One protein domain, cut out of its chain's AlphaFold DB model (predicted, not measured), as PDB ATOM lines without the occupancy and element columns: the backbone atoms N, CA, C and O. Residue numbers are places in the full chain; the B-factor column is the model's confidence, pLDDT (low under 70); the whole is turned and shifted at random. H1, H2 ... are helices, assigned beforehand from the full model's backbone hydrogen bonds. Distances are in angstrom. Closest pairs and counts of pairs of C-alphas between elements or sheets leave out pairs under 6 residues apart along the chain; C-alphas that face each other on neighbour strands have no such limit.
ATOM      1  N   LYS A  39     -47.206   1.523  -1.544       48.00
ATOM      2  CA  LYS A  39     -45.892   0.851  -1.720       48.00
ATOM      3  C   LYS A  39     -45.620   0.402  -3.172       48.00
ATOM      4  O   LYS A  39     -44.465   0.236  -3.565       48.00
ATOM      5  N   ILE A  40     -46.679   0.206  -3.963       47.06
ATOM      6  CA  ILE A  40     -46.623  -0.104  -5.400       47.06
ATOM      7  C   ILE A  40     -46.240   1.141  -6.214       47.06
ATOM      8  O   ILE A  40     -45.413   1.032  -7.118       47.06
ATOM      9  N   SER A  41     -46.746   2.330  -5.856       56.25
ATOM     10  CA  SER A  41     -46.354   3.572  -6.527       56.25
ATOM     11  C   SER A  41     -44.902   3.930  -6.236       56.25
ATOM     12  O   SER A  41     -44.207   4.341  -7.152       56.25
ATOM     13  N   ASP A  42     -44.381   3.665  -5.037       56.91
ATOM     14  CA  ASP A  42     -42.957   3.885  -4.739       56.91
ATOM     15  C   ASP A  42     -42.023   2.985  -5.566       56.91
ATOM     16  O   ASP A  42     -40.944   3.420  -5.978       56.91
ATOM     17  N   LYS A  43     -42.410   1.728  -5.829       62.38
ATOM     18  CA  LYS A  43     -41.655   0.835  -6.726       62.38
ATOM     19  C   LYS A  43     -41.752   1.293  -8.179       62.38
ATOM     20  O   LYS A  43     -40.732   1.307  -8.863       62.38
ATOM     21  N   LEU A  44     -42.937   1.714  -8.620       64.06
ATOM     22  CA  LEU A  44     -43.156   2.264  -9.958       64.06
ATOM     23  C   LEU A  44     -42.343   3.547 -10.171       64.06
ATOM     24  O   LEU A  44     -41.604   3.643 -11.140       64.06
ATOM     25  N   ILE A  45     -42.393   4.486  -9.225       65.50
ATOM     26  CA  ILE A  45     -41.630   5.741  -9.238       65.50
ATOM     27  C   ILE A  45     -40.126   5.449  -9.266       65.50
ATOM     28  O   ILE A  45     -39.402   6.059 -10.047       65.50
ATOM     29  N   LYS A  46     -39.636   4.491  -8.469       65.44
ATOM     30  CA  LYS A  46     -38.224   4.066  -8.516       65.44
ATOM     31  C   LYS A  46     -37.845   3.436  -9.857       65.44
ATOM     32  O   LYS A  46     -36.743   3.688 -10.338       65.44
ATOM     33  N   GLY A  47     -38.732   2.640 -10.453       66.62
ATOM     34  CA  GLY A  47     -38.546   2.070 -11.788       66.62
ATOM     35  C   GLY A  47     -38.465   3.156 -12.859       66.62
ATOM     36  O   GLY A  47     -37.497   3.205 -13.611       66.62
ATOM     37  N   VAL A  48     -39.411   4.098 -12.849       68.00
ATOM     38  CA  VAL A  48     -39.443   5.262 -13.746       68.00
ATOM     39  C   VAL A  48     -38.180   6.111 -13.588       68.00
ATOM     40  O   VAL A  48     -37.529   6.424 -14.578       68.00
ATOM     41  N   GLN A  49     -37.751   6.399 -12.359       66.38
ATOM     42  CA  GLN A  49     -36.496   7.115 -12.086       66.38
ATOM     43  C   GLN A  49     -35.261   6.363 -12.594       66.38
ATOM     44  O   GLN A  49     -34.260   6.979 -12.959       66.38
ATOM     45  N   HIS A  50     -35.288   5.032 -12.589       66.69
ATOM     46  CA  HIS A  50     -34.186   4.234 -13.111       66.69
ATOM     47  C   HIS A  50     -34.118   4.286 -14.643       66.69
ATOM     48  O   HIS A  50     -33.024   4.409 -15.199       66.69
ATOM     49  N   CYS A  51     -35.280   4.263 -15.300       66.38
ATOM     50  CA  CYS A  51     -35.412   4.501 -16.732       66.38
ATOM     51  C   CYS A  51     -34.968   5.923 -17.105       66.38
ATOM     52  O   CYS A  51     -34.234   6.094 -18.067       66.38
ATOM     53  N   GLU A  52     -35.308   6.941 -16.312       66.69
ATOM     54  CA  GLU A  52     -34.877   8.327 -16.555       66.69
ATOM     55  C   GLU A  52     -33.359   8.494 -16.569       66.69
ATOM     56  O   GLU A  52     -32.822   9.166 -17.442       66.69
ATOM     57  N   THR A 440     -43.458   3.977 -35.391       83.19
ATOM     58  CA  THR A 440     -42.762   3.277 -34.301       83.19
ATOM     59  C   THR A 440     -41.497   4.016 -33.896       83.19
ATOM     60  O   THR A 440     -41.343   4.388 -32.731       83.19
ATOM     61  N   PHE A 441     -40.644   4.332 -34.870       85.94
ATOM     62  CA  PHE A 441     -39.448   5.133 -34.657       85.94
ATOM     63  C   PHE A 441     -39.792   6.497 -34.043       85.94
ATOM     64  O   PHE A 441     -39.199   6.909 -33.046       85.94
ATOM     65  N   SER A 442     -40.790   7.185 -34.598       86.62
ATOM     66  CA  SER A 442     -41.182   8.518 -34.133       86.62
ATOM     67  C   SER A 442     -41.690   8.506 -32.692       86.62
ATOM     68  O   SER A 442     -41.281   9.336 -31.876       86.62
ATOM     69  N   SER A 443     -42.538   7.532 -32.360       82.81
ATOM     70  CA  SER A 443     -43.099   7.345 -31.022       82.81
ATOM     71  C   SER A 443     -42.016   7.100 -29.976       82.81
ATOM     72  O   SER A 443     -41.994   7.778 -28.949       82.81
ATOM     73  N   MET A 444     -41.071   6.202 -30.271       78.69
ATOM     74  CA  MET A 444     -39.995   5.835 -29.347       78.69
ATOM     75  C   MET A 444     -38.976   6.949 -29.121       78.69
ATOM     76  O   MET A 444     -38.469   7.100 -28.011       78.69
ATOM     77  N   TYR A 445     -38.631   7.705 -30.168       79.75
ATOM     78  CA  TYR A 445     -37.460   8.583 -30.124       79.75
ATOM     79  C   TYR A 445     -37.755  10.063 -29.890       79.75
ATOM     80  O   TYR A 445     -36.813  10.782 -29.530       79.75
ATOM     81  N   PHE A 446     -38.988  10.540 -30.113       82.38
ATOM     82  CA  PHE A 446     -39.310  11.956 -29.888       82.38
ATOM     83  C   PHE A 446     -40.783  12.294 -29.593       82.38
ATOM     84  O   PHE A 446     -41.015  13.232 -28.834       82.38
ATOM     85  N   LEU A 447     -41.791  11.580 -30.116       84.81
ATOM     86  CA  LEU A 447     -43.195  11.974 -29.877       84.81
ATOM     87  C   LEU A 447     -43.608  11.810 -28.409       84.81
ATOM     88  O   LEU A 447     -44.291  12.678 -27.866       84.81
ATOM     89  N   GLY A 448     -43.159  10.741 -27.750       81.06
ATOM     90  CA  GLY A 448     -43.424  10.531 -26.329       81.06
ATOM     91  C   GLY A 448     -42.805  11.614 -25.427       81.06
ATOM     92  O   GLY A 448     -43.421  12.065 -24.458       81.06
ATOM     93  N   ASP A 449     -41.627  12.126 -25.802       82.88
ATOM     94  CA  ASP A 449     -40.994  13.277 -25.141       82.88
ATOM     95  C   ASP A 449     -41.829  14.557 -25.322       82.88
ATOM     96  O   ASP A 449     -42.025  15.314 -24.370       82.88
ATOM     97  N   TYR A 450     -42.415  14.772 -26.505       87.12
ATOM     98  CA  TYR A 450     -43.320  15.904 -26.739       87.12
ATOM     99  C   TYR A 450     -44.599  15.802 -25.906       87.12
ATOM    100  O   TYR A 450     -45.044  16.814 -25.362       87.12
ATOM    101  N   ALA A 451     -45.164  14.604 -25.738       86.00
ATOM    102  CA  ALA A 451     -46.316  14.393 -24.865       86.00
ATOM    103  C   ALA A 451     -45.981  14.727 -23.399       86.00
ATOM    104  O   ALA A 451     -46.722  15.468 -22.745       86.00
ATOM    105  N   ALA A 452     -44.826  14.271 -22.900       85.31
ATOM    106  CA  ALA A 452     -44.366  14.604 -21.552       85.31
ATOM    107  C   ALA A 452     -44.131  16.108 -21.365       85.31
ATOM    108  O   ALA A 452     -44.578  16.679 -20.369       85.31
ATOM    109  N   LYS A 453     -43.474  16.765 -22.331       88.69
ATOM    110  CA  LYS A 453     -43.262  18.221 -22.333       88.69
ATOM    111  C   LYS A 453     -44.579  18.989 -22.387       88.69
ATOM    112  O   LYS A 453     -44.715  20.019 -21.722       88.69
ATOM    113  N   GLY A 454     -45.547  18.509 -23.168       86.44
ATOM    114  CA  GLY A 454     -46.875  19.109 -23.302       86.44
ATOM    115  C   GLY A 454     -47.625  19.072 -21.980       86.44
ATOM    116  O   GLY A 454     -48.082  20.108 -21.494       86.44
ATOM    117  N   TYR A 455     -47.647  17.900 -21.342       85.81
ATOM    118  CA  TYR A 455     -48.260  17.734 -20.030       85.81
ATOM    119  C   TYR A 455     -47.537  18.541 -18.945       85.81
ATOM    120  O   TYR A 455     -48.183  19.214 -18.148       85.81
ATOM    121  N   ALA A 456     -46.202  18.572 -18.956       85.06
ATOM    122  CA  ALA A 456     -45.431  19.424 -18.054       85.06
ATOM    123  C   ALA A 456     -45.767  20.909 -18.245       85.06
ATOM    124  O   ALA A 456     -46.014  21.602 -17.269       85.06
ATOM    125  N   THR A 457     -45.872  21.386 -19.492       86.25
ATOM    126  CA  THR A 457     -46.267  22.773 -19.799       86.25
ATOM    127  C   THR A 457     -47.666  23.090 -19.260       86.25
ATOM    128  O   THR A 457     -47.906  24.198 -18.784       86.25
ATOM    129  N   HIS A 458     -48.591  22.131 -19.320       87.69
ATOM    130  CA  HIS A 458     -49.919  22.271 -18.725       87.69
ATOM    131  C   HIS A 458     -49.855  22.359 -17.191       87.69
ATOM    132  O   HIS A 458     -50.503  23.227 -16.608       87.69
ATOM    133  N   LEU A 459     -49.036  21.527 -16.538       84.56
ATOM    134  CA  LEU A 459     -48.833  21.576 -15.086       84.56
ATOM    135  C   LEU A 459     -48.169  22.882 -14.630       84.56
ATOM    136  O   LEU A 459     -48.631  23.472 -13.661       84.56
ATOM    137  N   GLU A 460     -47.156  23.391 -15.341       83.69
ATOM    138  CA  GLU A 460     -46.539  24.682 -14.990       83.69
ATOM    139  C   GLU A 460     -47.563  25.831 -15.043       83.69
ATOM    140  O   GLU A 460     -47.547  26.715 -14.192       83.69
ATOM    141  N   LYS A 461     -48.491  25.804 -16.012       84.75
ATOM    142  CA  LYS A 461     -49.538  26.831 -16.163       84.75
ATOM    143  C   LYS A 461     -50.662  26.726 -15.133       84.75
ATOM    144  O   LYS A 461     -51.224  27.747 -14.761       84.75
ATOM    145  N   THR A 462     -51.028  25.511 -14.734       83.88
ATOM    146  CA  THR A 462     -52.191  25.269 -13.861       83.88
ATOM    147  C   THR A 462     -51.825  25.193 -12.385       83.88
ATOM    148  O   THR A 462     -52.629  25.578 -11.546       83.88
ATOM    149  N   GLN A 463     -50.625  24.706 -12.063       77.50
ATOM    150  CA  GLN A 463     -50.172  24.447 -10.692       77.50
ATOM    151  C   GLN A 463     -48.963  25.304 -10.288       77.50
ATOM    152  O   GLN A 463     -48.508  25.211  -9.154       77.50
ATOM    153  N   GLY A 464     -48.426  26.136 -11.192       74.19
ATOM    154  CA  GLY A 464     -47.316  27.051 -10.892       74.19
ATOM    155  C   GLY A 464     -45.960  26.372 -10.662       74.19
ATOM    156  O   GLY A 464     -45.019  27.020 -10.210       74.19
ATOM    157  N   VAL A 465     -45.847  25.079 -10.972       81.31
ATOM    158  CA  VAL A 465     -44.639  24.273 -10.748       81.31
ATOM    159  C   VAL A 465     -43.568  24.530 -11.815       81.31
ATOM    160  O   VAL A 465     -43.891  24.882 -12.946       81.31
ATOM    161  N   LYS A 466     -42.285  24.313 -11.492       82.50
ATOM    162  CA  LYS A 466     -41.164  24.400 -12.453       82.50
ATOM    163  C   LYS A 466     -40.638  23.008 -12.806       82.50
ATOM    164  O   LYS A 466     -39.788  22.464 -12.102       82.50
ATOM    165  N   LEU A 467     -41.118  22.447 -13.913       81.31
ATOM    166  CA  LEU A 467     -40.746  21.118 -14.415       81.31
ATOM    167  C   LEU A 467     -39.914  21.175 -15.703       81.31
ATOM    168  O   LEU A 467     -39.371  20.151 -16.112       81.31
ATOM    169  N   LEU A 468     -39.802  22.336 -16.353       84.06
ATOM    170  CA  LEU A 468     -39.122  22.500 -17.635       84.06
ATOM    171  C   LEU A 468     -37.899  23.422 -17.524       84.06
ATOM    172  O   LEU A 468     -37.970  24.496 -16.933       84.06
ATOM    173  N   ASN A 469     -36.803  23.029 -18.171       79.81
ATOM    174  CA  ASN A 469     -35.633  23.861 -18.440       79.81
ATOM    175  C   ASN A 469     -35.742  24.465 -19.847       79.81
ATOM    176  O   ASN A 469     -35.952  23.741 -20.823       79.81
ATOM    177  N   ARG A 470     -35.584  25.785 -19.963       80.12
ATOM    178  CA  ARG A 470     -35.675  26.574 -21.199       80.12
ATOM    179  C   ARG A 470     -34.366  27.336 -21.439       80.12
ATOM    180  O   ARG A 470     -34.298  28.532 -21.168       80.12
ATOM    181  N   PRO A 471     -33.323  26.676 -21.978       63.88
ATOM    182  CA  PRO A 471     -32.017  27.283 -22.258       63.88
ATOM    183  C   PRO A 471     -32.027  28.505 -23.176       63.88
ATOM    184  O   PRO A 471     -31.076  29.283 -23.164       63.88
ATOM    185  N   LYS A 472     -33.062  28.675 -24.003       66.31
ATOM    186  CA  LYS A 472     -33.194  29.830 -24.898       66.31
ATOM    187  C   LYS A 472     -34.574  30.466 -24.732       66.31
ATOM    188  O   LYS A 472     -35.528  30.006 -25.372       66.31
ATOM    189  N   PRO A 473     -34.713  31.499 -23.882       62.81
ATOM    190  CA  PRO A 473     -35.945  32.269 -23.823       62.81
ATOM    191  C   PRO A 473     -36.125  33.045 -25.135       62.81
ATOM    192  O   PRO A 473     -35.207  33.691 -25.638       62.81
ATOM    193  N   LEU A 474     -37.317  32.951 -25.721       61.66
ATOM    194  CA  LEU A 474     -37.700  33.728 -26.900       61.66
ATOM    195  C   LEU A 474     -38.231  35.103 -26.492       61.66
ATOM    196  O   LEU A 474     -38.843  35.253 -25.432       61.66
ATOM    197  N   LYS A 475     -38.098  36.080 -27.394       64.44
ATOM    198  CA  LYS A 475     -38.826  37.348 -27.296       64.44
ATOM    199  C   LYS A 475     -40.344  37.102 -27.384       64.44
ATOM    200  O   LYS A 475     -40.802  36.187 -28.076       64.44
ATOM    201  N   LYS A 476     -41.132  37.905 -26.655       61.38
ATOM    202  CA  LYS A 476     -42.595  37.735 -26.511       61.38
ATOM    203  C   LYS A 476     -43.353  37.830 -27.853       61.38
ATOM    204  O   LYS A 476     -44.393  37.186 -28.009       61.38
ATOM    205  N   ASP A 477     -42.790  38.535 -28.830       67.62
ATOM    206  CA  ASP A 477     -43.298  38.810 -30.183       67.62
ATOM    207  C   ASP A 477     -42.991  37.715 -31.230       67.62
ATOM    208  O   ASP A 477     -43.400  37.824 -32.384       67.62
ATOM    209  N   ALA A 478     -42.307  36.624 -30.864       71.94
ATOM    210  CA  ALA A 478     -41.986  35.567 -31.824       71.94
ATOM    211  C   ALA A 478     -43.249  34.889 -32.411       71.94
ATOM    212  O   ALA A 478     -44.198  34.574 -31.685       71.94
ATOM    213  N   ASN A 479     -43.232  34.609 -33.720       83.12
ATOM    214  CA  ASN A 479     -44.307  33.899 -34.431       83.12
ATOM    215  C   ASN A 479     -44.549  32.491 -33.830       83.12
ATOM    216  O   ASN A 479     -43.620  31.855 -33.324       83.12
ATOM    217  N   ILE A 480     -45.782  31.987 -33.923       78.94
ATOM    218  CA  ILE A 480     -46.253  30.691 -33.411       78.94
ATOM    219  C   ILE A 480     -45.340  29.540 -33.857       78.94
ATOM    220  O   ILE A 480     -44.937  28.738 -33.017       78.94
ATOM    221  N   PHE A 481     -44.916  29.493 -35.125       77.19
ATOM    222  CA  PHE A 481     -43.995  28.452 -35.608       77.19
ATOM    223  C   PHE A 481     -42.607  28.522 -34.960       77.19
ATOM    224  O   PHE A 481     -42.030  27.491 -34.620       77.19
ATOM    225  N   LYS A 482     -42.076  29.729 -34.713       79.44
ATOM    226  CA  LYS A 482     -40.798  29.910 -33.999       79.44
ATOM    227  C   LYS A 482     -40.935  29.546 -32.519       79.44
ATOM    228  O   LYS A 482     -40.030  28.929 -31.963       79.44
ATOM    229  N   LYS A 483     -42.072  29.876 -31.895       77.69
ATOM    230  CA  LYS A 483     -42.408  29.479 -30.518       77.69
ATOM    231  C   LYS A 483     -42.497  27.959 -30.383       77.69
ATOM    232  O   LYS A 483     -41.878  27.400 -29.485       77.69
ATOM    233  N   MET A 484     -43.190  27.300 -31.309       79.31
ATOM    234  CA  MET A 484     -43.303  25.842 -31.355       79.31
ATOM    235  C   MET A 484     -41.947  25.179 -31.610       79.31
ATOM    236  O   MET A 484     -41.557  24.293 -30.858       79.31
ATOM    237  N   GLY A 485     -41.180  25.653 -32.595       79.81
ATOM    238  CA  GLY A 485     -39.840  25.137 -32.881       79.81
ATOM    239  C   GLY A 485     -38.891  25.269 -31.689       79.81
ATOM    240  O   GLY A 485     -38.215  24.312 -31.328       79.81
ATOM    241  N   ASN A 486     -38.882  26.415 -31.004       81.31
ATOM    242  CA  ASN A 486     -38.074  26.595 -29.796       81.31
ATOM    243  C   ASN A 486     -38.540  25.716 -28.633       81.31
ATOM    244  O   ASN A 486     -37.714  25.252 -27.856       81.31
ATOM    245  N   TRP A 487     -39.845  25.486 -28.501       83.25
ATOM    246  CA  TRP A 487     -40.376  24.575 -27.493       83.25
ATOM    247  C   TRP A 487     -39.950  23.126 -27.764       83.25
ATOM    248  O   TRP A 487     -39.532  22.423 -26.851       83.25
ATOM    249  N   ILE A 488     -39.955  22.702 -29.029       79.25
ATOM    250  CA  ILE A 488     -39.478  21.375 -29.429       79.25
ATOM    251  C   ILE A 488     -37.969  21.228 -29.154       79.25
ATOM    252  O   ILE A 488     -37.556  20.260 -28.513       79.25
ATOM    253  N   VAL A 489     -37.161  22.192 -29.616       76.25
ATOM    254  CA  VAL A 489     -35.687  22.111 -29.621       76.25
ATOM    255  C   VAL A 489     -35.072  22.453 -28.264       76.25
ATOM    256  O   VAL A 489     -34.154  21.780 -27.810       76.25
ATOM    257  N   ASN A 490     -35.531  23.542 -27.646       77.19
ATOM    258  CA  ASN A 490     -34.853  24.236 -26.547       77.19
ATOM    259  C   ASN A 490     -35.672  24.209 -25.252       77.19
ATOM    260  O   ASN A 490     -35.489  25.072 -24.398       77.19
ATOM    261  N   THR A 491     -36.613  23.276 -25.111       80.50
ATOM    262  CA  THR A 491     -37.275  22.996 -23.832       80.50
ATOM    263  C   THR A 491     -37.000  21.551 -23.459       80.50
ATOM    264  O   THR A 491     -37.217  20.648 -24.262       80.50
ATOM    265  N   HIS A 492     -36.521  21.330 -22.239       81.94
ATOM    266  CA  HIS A 492     -36.186  20.012 -21.716       81.94
ATOM    267  C   HIS A 492     -36.943  19.772 -20.422       81.94
ATOM    268  O   HIS A 492     -37.082  20.669 -19.596       81.94
ATOM    269  N   LEU A 493     -37.449  18.559 -20.246       82.31
ATOM    270  CA  LEU A 493     -38.093  18.166 -19.004       82.31
ATOM    271  C   LEU A 493     -37.018  17.913 -17.944       82.31
ATOM    272  O   LEU A 493     -36.111  17.116 -18.188       82.31
ATOM    273  N   LYS A 494     -37.123  18.574 -16.787       81.44
ATOM    274  CA  LYS A 494     -36.169  18.434 -15.680       81.44
ATOM    275  C   LYS A 494     -36.001  16.974 -15.288       81.44
ATOM    276  O   LYS A 494     -36.976  16.218 -15.269       81.44
ATOM    277  N   SER A 495     -34.788  16.553 -14.962       77.62
ATOM    278  CA  SER A 495     -34.568  15.222 -14.390       77.62
ATOM    279  C   SER A 495     -35.161  15.150 -12.976       77.62
ATOM    280  O   SER A 495     -35.321  16.170 -12.306       77.62
ATOM    281  N   THR A 496     -35.465  13.951 -12.470       76.94
ATOM    282  CA  THR A 496     -35.886  13.808 -11.065       76.94
ATOM    283  C   THR A 496     -34.827  14.323 -10.073       76.94
ATOM    284  O   THR A 496     -35.167  14.752  -8.966       76.94
ATOM    285  N   ASP A 497     -33.547  14.278 -10.452       76.69
ATOM    286  CA  ASP A 497     -32.445  14.773  -9.627       76.69
ATOM    287  C   ASP A 497     -32.325  16.323  -9.695       76.69
ATOM    288  O   ASP A 497     -31.711  16.909  -8.809       76.69
ATOM    289  N   GLU A 498     -32.968  16.989 -10.670       75.19
ATOM    290  CA  GLU A 498     -33.048  18.463 -10.831       75.19
ATOM    291  C   GLU A 498     -34.273  19.097 -10.153       75.19
ATOM    292  O   GLU A 498     -34.427  20.320 -10.135       75.19
ATOM    293  N   LEU A 499     -35.187  18.283  -9.619       79.12
ATOM    294  CA  LEU A 499     -36.378  18.794  -8.943       79.12
ATOM    295  C   LEU A 499     -36.003  19.411  -7.591       79.12
ATOM    296  O   LEU A 499     -35.316  18.790  -6.777       79.12
ATOM    297  N   ALA A 500     -36.532  20.601  -7.331       71.19
ATOM    298  CA  ALA A 500     -36.479  21.270  -6.038       71.19
ATOM    299  C   ALA A 500     -37.887  21.319  -5.432       71.19
ATOM    300  O   ALA A 500     -38.873  21.291  -6.167       71.19
ATOM    301  N   ALA A 501     -37.985  21.379  -4.102       61.81
ATOM    302  CA  ALA A 501     -39.232  21.808  -3.473       61.81
ATOM    303  C   ALA A 501     -39.470  23.287  -3.815       61.81
ATOM    304  O   ALA A 501     -38.507  24.048  -3.934       61.81
ATOM    305  N   ASP A 502     -40.727  23.681  -3.978       63.66
ATOM    306  CA  ASP A 502     -41.103  25.084  -4.133       63.66
ATOM    307  C   ASP A 502     -41.960  25.539  -2.942       63.66
ATOM    308  O   ASP A 502     -42.155  24.798  -1.976       63.66
ATOM    309  N   ALA A 503     -42.431  26.787  -2.976       52.44
ATOM    310  CA  ALA A 503     -43.209  27.371  -1.886       52.44
ATOM    311  C   ALA A 503     -44.547  26.647  -1.628       52.44
ATOM    312  O   ALA A 503     -45.140  26.833  -0.569       52.44
ATOM    313  N   THR A 504     -45.033  25.846  -2.581       53.97
ATOM    314  CA  THR A 504     -46.376  25.254  -2.564       53.97
ATOM    315  C   THR A 504     -46.376  23.725  -2.614       53.97
ATOM    316  O   THR A 504     -47.383  23.108  -2.273       53.97
ATOM    317  N   HIS A 505     -45.261  23.091  -2.971       71.44
ATOM    318  CA  HIS A 505     -45.151  21.654  -3.177       71.44
ATOM    319  C   HIS A 505     -43.876  21.095  -2.556       71.44
ATOM    320  O   HIS A 505     -42.757  21.580  -2.763       71.44
ATOM    321  N   SER A 506     -44.031  19.969  -1.862       74.81
ATOM    322  CA  SER A 506     -42.881  19.236  -1.355       74.81
ATOM    323  C   SER A 506     -42.097  18.581  -2.499       74.81
ATOM    324  O   SER A 506     -42.613  18.288  -3.581       74.81
ATOM    325  N   TYR A 507     -40.842  18.225  -2.228       74.38
ATOM    326  CA  TYR A 507     -40.027  17.430  -3.152       74.38
ATOM    327  C   TYR A 507     -40.695  16.097  -3.552       74.38
ATOM    328  O   TYR A 507     -40.480  15.585  -4.653       74.38
ATOM    329  N   LYS A 508     -41.520  15.518  -2.667       75.81
ATOM    330  CA  LYS A 508     -42.271  14.290  -2.960       75.81
ATOM    331  C   LYS A 508     -43.392  14.554  -3.968       75.81
ATOM    332  O   LYS A 508     -43.574  13.750  -4.880       75.81
ATOM    333  N   ASP A 509     -44.076  15.685  -3.851       76.00
ATOM    334  CA  ASP A 509     -45.154  16.074  -4.764       76.00
ATOM    335  C   ASP A 509     -44.599  16.378  -6.158       76.00
ATOM    336  O   ASP A 509     -45.106  15.862  -7.155       76.00
ATOM    337  N   MET A 510     -43.467  17.083  -6.229       76.38
ATOM    338  CA  MET A 510     -42.741  17.338  -7.479       76.38
ATOM    339  C   MET A 510     -42.357  16.049  -8.210       76.38
ATOM    340  O   MET A 510     -42.523  15.935  -9.427       76.38
ATOM    341  N   LYS A 511     -41.913  15.024  -7.472       78.75
ATOM    342  CA  LYS A 511     -41.632  13.694  -8.034       78.75
ATOM    343  C   LYS A 511     -42.866  13.015  -8.607       78.75
ATOM    344  O   LYS A 511     -42.767  12.350  -9.640       78.75
ATOM    345  N   ILE A 512     -44.011  13.148  -7.944       79.44
ATOM    346  CA  ILE A 512     -45.272  12.572  -8.418       79.44
ATOM    347  C   ILE A 512     -45.703  13.278  -9.704       79.44
ATOM    348  O   ILE A 512     -46.002  12.604 -10.688       79.44
ATOM    349  N   LEU A 513     -45.670  14.612  -9.739       81.62
ATOM    350  CA  LEU A 513     -46.001  15.398 -10.932       81.62
ATOM    351  C   LEU A 513     -45.096  15.041 -12.115       81.62
ATOM    352  O   LEU A 513     -45.581  14.764 -13.213       81.62
ATOM    353  N   ARG A 514     -43.790  14.915 -11.874       81.31
ATOM    354  CA  ARG A 514     -42.831  14.460 -12.882       81.31
ATOM    355  C   ARG A 514     -43.104  13.038 -13.373       81.31
ATOM    356  O   ARG A 514     -42.974  12.762 -14.569       81.31
ATOM    357  N   SER A 515     -43.501  12.145 -12.468       79.69
ATOM    358  CA  SER A 515     -43.887  10.774 -12.814       79.69
ATOM    359  C   SER A 515     -45.153  10.759 -13.670       79.69
ATOM    360  O   SER A 515     -45.222   9.985 -14.619       79.69
ATOM    361  N   LYS A 516     -46.117  11.659 -13.427       81.88
ATOM    362  CA  LYS A 516     -47.291  11.823 -14.301       81.88
ATOM    363  C   LYS A 516     -46.895  12.255 -15.719       81.88
ATOM    364  O   LYS A 516     -47.455  11.726 -16.673       81.88
ATOM    365  N   CYS A 517     -45.892  13.124 -15.888       82.81
ATOM    366  CA  CYS A 517     -45.348  13.443 -17.219       82.81
ATOM    367  C   CYS A 517     -44.769  12.205 -17.924       82.81
ATOM    368  O   CYS A 517     -44.953  12.054 -19.129       82.81
ATOM    369  N   GLN A 518     -44.116  11.292 -17.195       79.31
ATOM    370  CA  GLN A 518     -43.669  10.020 -17.781       79.31
ATOM    371  C   GLN A 518     -44.834   9.096 -18.108       79.31
ATOM    372  O   GLN A 518     -44.824   8.457 -19.149       79.31
ATOM    373  N   VAL A 519     -45.864   9.040 -17.264       81.38
ATOM    374  CA  VAL A 519     -47.085   8.292 -17.588       81.38
ATOM    375  C   VAL A 519     -47.735   8.852 -18.854       81.38
ATOM    376  O   VAL A 519     -48.203   8.068 -19.666       81.38
ATOM    377  N   ALA A 520     -47.705  10.169 -19.081       83.88
ATOM    378  CA  ALA A 520     -48.167  10.762 -20.336       83.88
ATOM    379  C   ALA A 520     -47.320  10.310 -21.541       83.88
ATOM    380  O   ALA A 520     -47.884   9.963 -22.575       83.88
ATOM    381  N   ASN A 521     -45.991  10.235 -21.395       84.25
ATOM    382  CA  ASN A 521     -45.097   9.636 -22.395       84.25
ATOM    383  C   ASN A 521     -45.501   8.179 -22.695       84.25
ATOM    384  O   ASN A 521     -45.949   7.889 -23.802       84.25
ATOM    385  N   PHE A 522     -45.473   7.300 -21.688       80.12
ATOM    386  CA  PHE A 522     -45.856   5.888 -21.819       80.12
ATOM    387  C   PHE A 522     -47.267   5.699 -22.388       80.12
ATOM    388  O   PHE A 522     -47.467   4.877 -23.277       80.12
ATOM    389  N   GLY A 523     -48.243   6.460 -21.894       82.19
ATOM    390  CA  GLY A 523     -49.635   6.389 -22.325       82.19
ATOM    391  C   GLY A 523     -49.812   6.826 -23.775       82.19
ATOM    392  O   GLY A 523     -50.512   6.155 -24.528       82.19
ATOM    393  N   SER A 524     -49.130   7.895 -24.197       83.75
ATOM    394  CA  SER A 524     -49.140   8.329 -25.597       83.75
ATOM    395  C   SER A 524     -48.490   7.293 -26.518       83.75
ATOM    396  O   SER A 524     -49.062   6.961 -27.556       83.75
ATOM    397  N   SER A 525     -47.361   6.703 -26.111       82.81
ATOM    398  CA  SER A 525     -46.709   5.636 -26.870       82.81
ATOM    399  C   SER A 525     -47.569   4.376 -26.943       82.81
ATOM    400  O   SER A 525     -47.670   3.798 -28.018       82.81
ATOM    401  N   LEU A 526     -48.248   3.983 -25.860       83.06
ATOM    402  CA  LEU A 526     -49.180   2.849 -25.847       83.06
ATOM    403  C   LEU A 526     -50.391   3.088 -26.748       83.06
ATOM    404  O   LEU A 526     -50.785   2.198 -27.495       83.06
ATOM    405  N   LEU A 527     -50.967   4.287 -26.713       83.38
ATOM    406  CA  LEU A 527     -52.091   4.640 -27.571       83.38
ATOM    407  C   LEU A 527     -51.685   4.605 -29.052       83.38
ATOM    408  O   LEU A 527     -52.382   4.010 -29.871       83.38
ATOM    409  N   ILE A 528     -50.532   5.180 -29.396       83.62
ATOM    410  CA  ILE A 528     -50.044   5.205 -30.778       83.62
ATOM    411  C   ILE A 528     -49.629   3.799 -31.242       83.62
ATOM    412  O   ILE A 528     -50.104   3.335 -32.274       83.62
ATOM    413  N   LEU A 529     -48.760   3.113 -30.498       79.94
ATOM    414  CA  LEU A 529     -48.125   1.859 -30.928       79.94
ATOM    415  C   LEU A 529     -48.949   0.614 -30.621       79.94
ATOM    416  O   LEU A 529     -48.936  -0.328 -31.407       79.94
ATOM    417  N   GLY A 530     -49.660   0.607 -29.498       75.25
ATOM    418  CA  GLY A 530     -50.466  -0.528 -29.062       75.25
ATOM    419  C   GLY A 530     -51.856  -0.563 -29.693       75.25
ATOM    420  O   GLY A 530     -52.400  -1.650 -29.868       75.25
ATOM    421  N   LEU A 531     -52.429   0.594 -30.057       77.00
ATOM    422  CA  LEU A 531     -53.804   0.680 -30.569       77.00
ATOM    423  C   LEU A 531     -53.883   1.249 -31.989       77.00
ATOM    424  O   LEU A 531     -54.341   0.556 -32.897       77.00
ATOM    425  N   ILE A 532     -53.433   2.491 -32.197       81.06
ATOM    426  CA  ILE A 532     -53.647   3.201 -33.469       81.06
ATOM    427  C   ILE A 532     -52.910   2.518 -34.619       81.06
ATOM    428  O   ILE A 532     -53.520   2.249 -35.653       81.06
ATOM    429  N   VAL A 533     -51.618   2.223 -34.454       80.62
ATOM    430  CA  VAL A 533     -50.805   1.613 -35.515       80.62
ATOM    431  C   VAL A 533     -51.352   0.238 -35.921       80.62
ATOM    432  O   VAL A 533     -51.635   0.078 -37.107       80.62
ATOM    433  N   PRO A 534     -51.579  -0.731 -35.007       70.50
ATOM    434  CA  PRO A 534     -52.124  -2.038 -35.377       70.50
ATOM    435  C   PRO A 534     -53.496  -1.961 -36.054       70.50
ATOM    436  O   PRO A 534     -53.766  -2.717 -36.989       70.50
ATOM    437  N   PHE A 535     -54.360  -1.048 -35.603       75.25
ATOM    438  CA  PHE A 535     -55.677  -0.844 -36.199       75.25
ATOM    439  C   PHE A 535     -55.573  -0.265 -37.617       75.25
ATOM    440  O   PHE A 535     -56.146  -0.815 -38.560       75.25
ATOM    441  N   TYR A 536     -54.788   0.802 -37.787       77.62
ATOM    442  CA  TYR A 536     -54.587   1.462 -39.074       77.62
ATOM    443  C   TYR A 536     -53.943   0.532 -40.108       77.62
ATOM    444  O   TYR A 536     -54.432   0.442 -41.238       77.62
ATOM    445  N   THR A 537     -52.887  -0.201 -39.733       72.00
ATOM    446  CA  THR A 537     -52.209  -1.116 -40.661       72.00
ATOM    447  C   THR A 537     -53.142  -2.237 -41.105       72.00
ATOM    448  O   THR A 537     -53.267  -2.473 -42.303       72.00
ATOM    449  N   ARG A 538     -53.906  -2.852 -40.189       67.94
ATOM    450  CA  ARG A 538     -54.886  -3.893 -40.547       67.94
ATOM    451  C   ARG A 538     -55.979  -3.389 -41.483       67.94
ATOM    452  O   ARG A 538     -56.298  -4.068 -42.458       67.94
ATOM    453  N   MET A 539     -56.542  -2.207 -41.224       72.25
ATOM    454  CA  MET A 539     -57.557  -1.623 -42.108       72.25
ATOM    455  C   MET A 539     -57.009  -1.361 -43.513       72.25
ATOM    456  O   MET A 539     -57.677  -1.664 -44.506       72.25
ATOM    457  N   LYS A 540     -55.792  -0.813 -43.607       74.44
ATOM    458  CA  LYS A 540     -55.133  -0.533 -44.886       74.44
ATOM    459  C   LYS A 540     -54.868  -1.824 -45.661       74.44
ATOM    460  O   LYS A 540     -55.216  -1.899 -46.838       74.44
ATOM    461  N   THR A 541     -54.346  -2.851 -44.996       67.75
ATOM    462  CA  THR A 541     -54.029  -4.146 -45.611       67.75
ATOM    463  C   THR A 541     -55.291  -4.881 -46.057       67.75
ATOM    464  O   THR A 541     -55.352  -5.353 -47.192       67.75
ATOM    465  N   ALA A 542     -56.357  -4.878 -45.249       68.38
ATOM    466  CA  ALA A 542     -57.654  -5.426 -45.648       68.38
ATOM    467  C   ALA A 542     -58.239  -4.703 -46.876       68.38
ATOM    468  O   ALA A 542     -58.727  -5.344 -47.807       68.38
ATOM    469  N   LYS A 543     -58.145  -3.367 -46.919       71.94
ATOM    470  CA  LYS A 543     -58.641  -2.556 -48.041       71.94
ATOM    471  C   LYS A 543     -57.832  -2.771 -49.321       71.94
ATOM    472  O   LYS A 543     -58.427  -2.874 -50.392       71.94
ATOM    473  N   ASN A 544     -56.505  -2.829 -49.230       69.94
ATOM    474  CA  ASN A 544     -55.637  -3.068 -50.386       69.94
ATOM    475  C   ASN A 544     -55.841  -4.471 -50.948       69.94
ATOM    476  O   ASN A 544     -56.036  -4.625 -52.149       69.94
ATOM    477  N   ARG A 545     -55.942  -5.470 -50.074       63.44
ATOM    478  CA  ARG A 545     -56.234  -6.839 -50.480       63.44
ATOM    479  C   ARG A 545     -57.613  -6.989 -51.122       63.44
ATOM    480  O   ARG A 545     -57.748  -7.666 -52.133       63.44
ATOM    481  N   ALA A 546     -58.637  -6.323 -50.588       66.00
ATOM    482  CA  ALA A 546     -59.957  -6.301 -51.216       66.00
ATOM    483  C   ALA A 546     -59.918  -5.659 -52.614       66.00
ATOM    484  O   ALA A 546     -60.645  -6.092 -53.505       66.00
ATOM    485  N   LYS A 547     -59.070  -4.646 -52.830       70.50
ATOM    486  CA  LYS A 547     -58.853  -4.056 -54.159       70.50
ATOM    487  C   LYS A 547     -58.117  -5.006 -55.099       70.50
ATOM    488  O   LYS A 547     -58.498  -5.080 -56.258       70.50
ATOM    489  N   GLU A 548     -57.110  -5.729 -54.619       67.00
ATOM    490  CA  GLU A 548     -56.370  -6.711 -55.422       67.00
ATOM    491  C   GLU A 548     -57.243  -7.900 -55.819       67.00
ATOM    492  O   GLU A 548     -57.244  -8.280 -56.984       67.00
ATOM    493  N   LEU A 549     -58.059  -8.418 -54.897       64.38
ATOM    494  CA  LEU A 549     -59.040  -9.464 -55.192       64.38
ATOM    495  C   LEU A 549     -60.092  -8.987 -56.202       64.38
ATOM    496  O   LEU A 549     -60.419  -9.725 -57.124       64.38
ATOM    497  N   LYS A 550     -60.578  -7.742 -56.077       66.94
ATOM    498  CA  LYS A 550     -61.505  -7.137 -57.052       66.94
ATOM    499  C   LYS A 550     -60.856  -6.893 -58.416       66.94
ATOM    500  O   LYS A 550     -61.492  -7.075 -59.446       66.94
ATOM    501  N   ALA A 551     -59.594  -6.474 -58.445       63.00
ATOM    502  CA  ALA A 551     -58.852  -6.299 -59.688       63.00
ATOM    503  C   ALA A 551     -58.608  -7.652 -60.372       63.00
ATOM    504  O   ALA A 551     -58.823  -7.764 -61.573       63.00
ATOM    505  N   ALA A 552     -58.247  -8.684 -59.605       58.59
ATOM    506  CA  ALA A 552     -58.085 -10.044 -60.106       58.59
ATOM    507  C   ALA A 552     -59.408 -10.622 -60.633       58.59
ATOM    508  O   ALA A 552     -59.432 -11.145 -61.741       58.59
ATOM    509  N   SER A 553     -60.524 -10.448 -59.911       54.31
ATOM    510  CA  SER A 553     -61.838 -10.901 -60.382       54.31
ATOM    511  C   SER A 553     -62.275 -10.185 -61.660       54.31
ATOM    512  O   SER A 553     -62.835 -10.816 -62.548       54.31
ATOM    513  N   ASN A 554     -61.986  -8.885 -61.790       51.53
ATOM    514  CA  ASN A 554     -62.312  -8.125 -62.997       51.53
ATOM    515  C   ASN A 554     -61.464  -8.567 -64.202       51.53
ATOM    516  O   ASN A 554     -61.983  -8.638 -65.314       51.53
ATOM    517  N   VAL A 555     -60.188  -8.913 -63.991       54.44
ATOM    518  CA  VAL A 555     -59.327  -9.483 -65.041       54.44
ATOM    519  C   VAL A 555     -59.852 -10.852 -65.478       54.44
ATOM    520  O   VAL A 555     -60.005 -11.061 -66.678       54.44
ATOM    521  N   SER A 556     -60.235 -11.730 -64.541       47.22
ATOM    522  CA  SER A 556     -60.837 -13.038 -64.850       47.22
ATOM    523  C   SER A 556     -62.176 -12.927 -65.592       47.22
ATOM    524  O   SER A 556     -62.453 -13.709 -66.497       47.22
ATOM    525  N   PHE A 557     -63.007 -11.936 -65.253       48.72
ATOM    526  CA  PHE A 557     -64.245 -11.651 -65.986       48.72
ATOM    527  C   PHE A 557     -63.975 -11.164 -67.419       48.72
ATOM    528  O   PHE A 557     -64.678 -11.566 -68.343       48.72
ATOM    529  N   THR A 558     -62.941 -10.344 -67.616       45.03
ATOM    530  CA  THR A 558     -62.589  -9.788 -68.933       45.03
ATOM    531  C   THR A 558     -61.958 -10.850 -69.840       45.03
ATOM    532  O   THR A 558     -62.303 -10.935 -71.017       45.03
ATOM    533  N   SER A 559     -61.102 -11.721 -69.293       46.22
ATOM    534  CA  SER A 559     -60.526 -12.854 -70.030       46.22
ATOM    535  C   SER A 559     -61.586 -13.889 -70.413       46.22
ATOM    536  O   SER A 559     -61.567 -14.385 -71.536       46.22
ATOM    537  N   ASN A 560     -62.553 -14.160 -69.528       49.28
ATOM    538  CA  ASN A 560     -63.656 -15.078 -69.825       49.28
ATOM    539  C   ASN A 560     -64.614 -14.506 -70.883       49.28
ATOM    540  O   ASN A 560     -65.099 -15.256 -71.724       49.28
ATOM    541  N   GLN A 561     -64.851 -13.189 -70.902       49.81
ATOM    542  CA  GLN A 561     -65.634 -12.548 -71.967       49.81
ATOM    543  C   GLN A 561     -64.900 -12.543 -73.315       49.81
ATOM    544  O   GLN A 561     -65.522 -12.813 -74.339       49.81
ATOM    545  N   GLN A 562     -63.584 -12.308 -73.334       47.06
ATOM    546  CA  GLN A 562     -62.790 -12.386 -74.567       47.06
ATOM    547  C   GLN A 562     -62.673 -13.818 -75.108       47.06
ATOM    548  O   GLN A 562     -62.726 -14.010 -76.323       47.06
ATOM    549  N   GLN A 563     -62.568 -14.831 -74.239       50.28
ATOM    550  CA  GLN A 563     -62.614 -16.242 -74.644       50.28
ATOM    551  C   GLN A 563     -64.002 -16.656 -75.151       50.28
ATOM    552  O   GLN A 563     -64.090 -17.344 -76.163       50.28
ATOM    553  N   ALA A 564     -65.082 -16.183 -74.522       50.47
ATOM    554  CA  ALA A 564     -66.441 -16.435 -74.997       50.47
ATOM    555  C   ALA A 564     -66.709 -15.790 -76.370       50.47
ATOM    556  O   ALA A 564     -67.280 -16.432 -77.244       50.47
ATOM    557  N   GLN A 565     -66.236 -14.561 -76.603       51.28
ATOM    558  CA  GLN A 565     -66.378 -13.880 -77.898       51.28
ATOM    559  C   GLN A 565     -65.545 -14.530 -79.009       51.28
ATOM    560  O   GLN A 565     -66.003 -14.633 -80.142       51.28
ATOM    561  N   SER A 566     -64.333 -14.996 -78.699       49.44
ATOM    562  CA  SER A 566     -63.496 -15.697 -79.682       49.44
ATOM    563  C   SER A 566     -64.015 -17.103 -79.996       49.44
ATOM    564  O   SER A 566     -63.948 -17.514 -81.150       49.44
TER     565      SER A 566
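AT A GLANCE: This is residues 39 to 52 and 440 to 566 of the 617 residues of an uncharacterized protein of Candidatus Gastranaerophilales bacterium HUM_9 (UniProt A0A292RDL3). One very long, nearly straight helix, H4, begins in a small body and sticks far out of it with residues 534 to 566; H1 and H2 pack on its first arm. The printed part has 141 residues, with four named helices, H1 to H4, and no named strand: all helix. It is extended, radius of gyration of the C-alphas 25.2 A, spanning 91 by 47 by 22 A.

HOW THE PARTS SIT: H1, residues 39 to 52, touches H4a, residues 507 to 530, with residues 45 to 48 alone, about perpendicular at 73 degrees; the closest C-alphas, Ile 45 and Ser 515, are 6.6 A apart. H2, residues 440 to 463, touches H4a, closest C-alphas Gly 448 and Asn 521, 4.4 A. Every O i to N i+4 pair is within hydrogen-bond range in H1, H4a, H3, residues 480 to 490, and H4b, residues 533 to 566; in H2 17 of 20.

IN THESE COORDINATES: C-alpha 39 is at (-45.892, 0.851, -1.720), C-alpha 566 at (-63.496, -15.697, -79.682). H4b measures 49.1 A.

THE WHOLE: Residues 53 to 439 are not printed; C-alphas 52 and 440 are 20.1 A apart. Mean pLDDT of the printed part is 72.7.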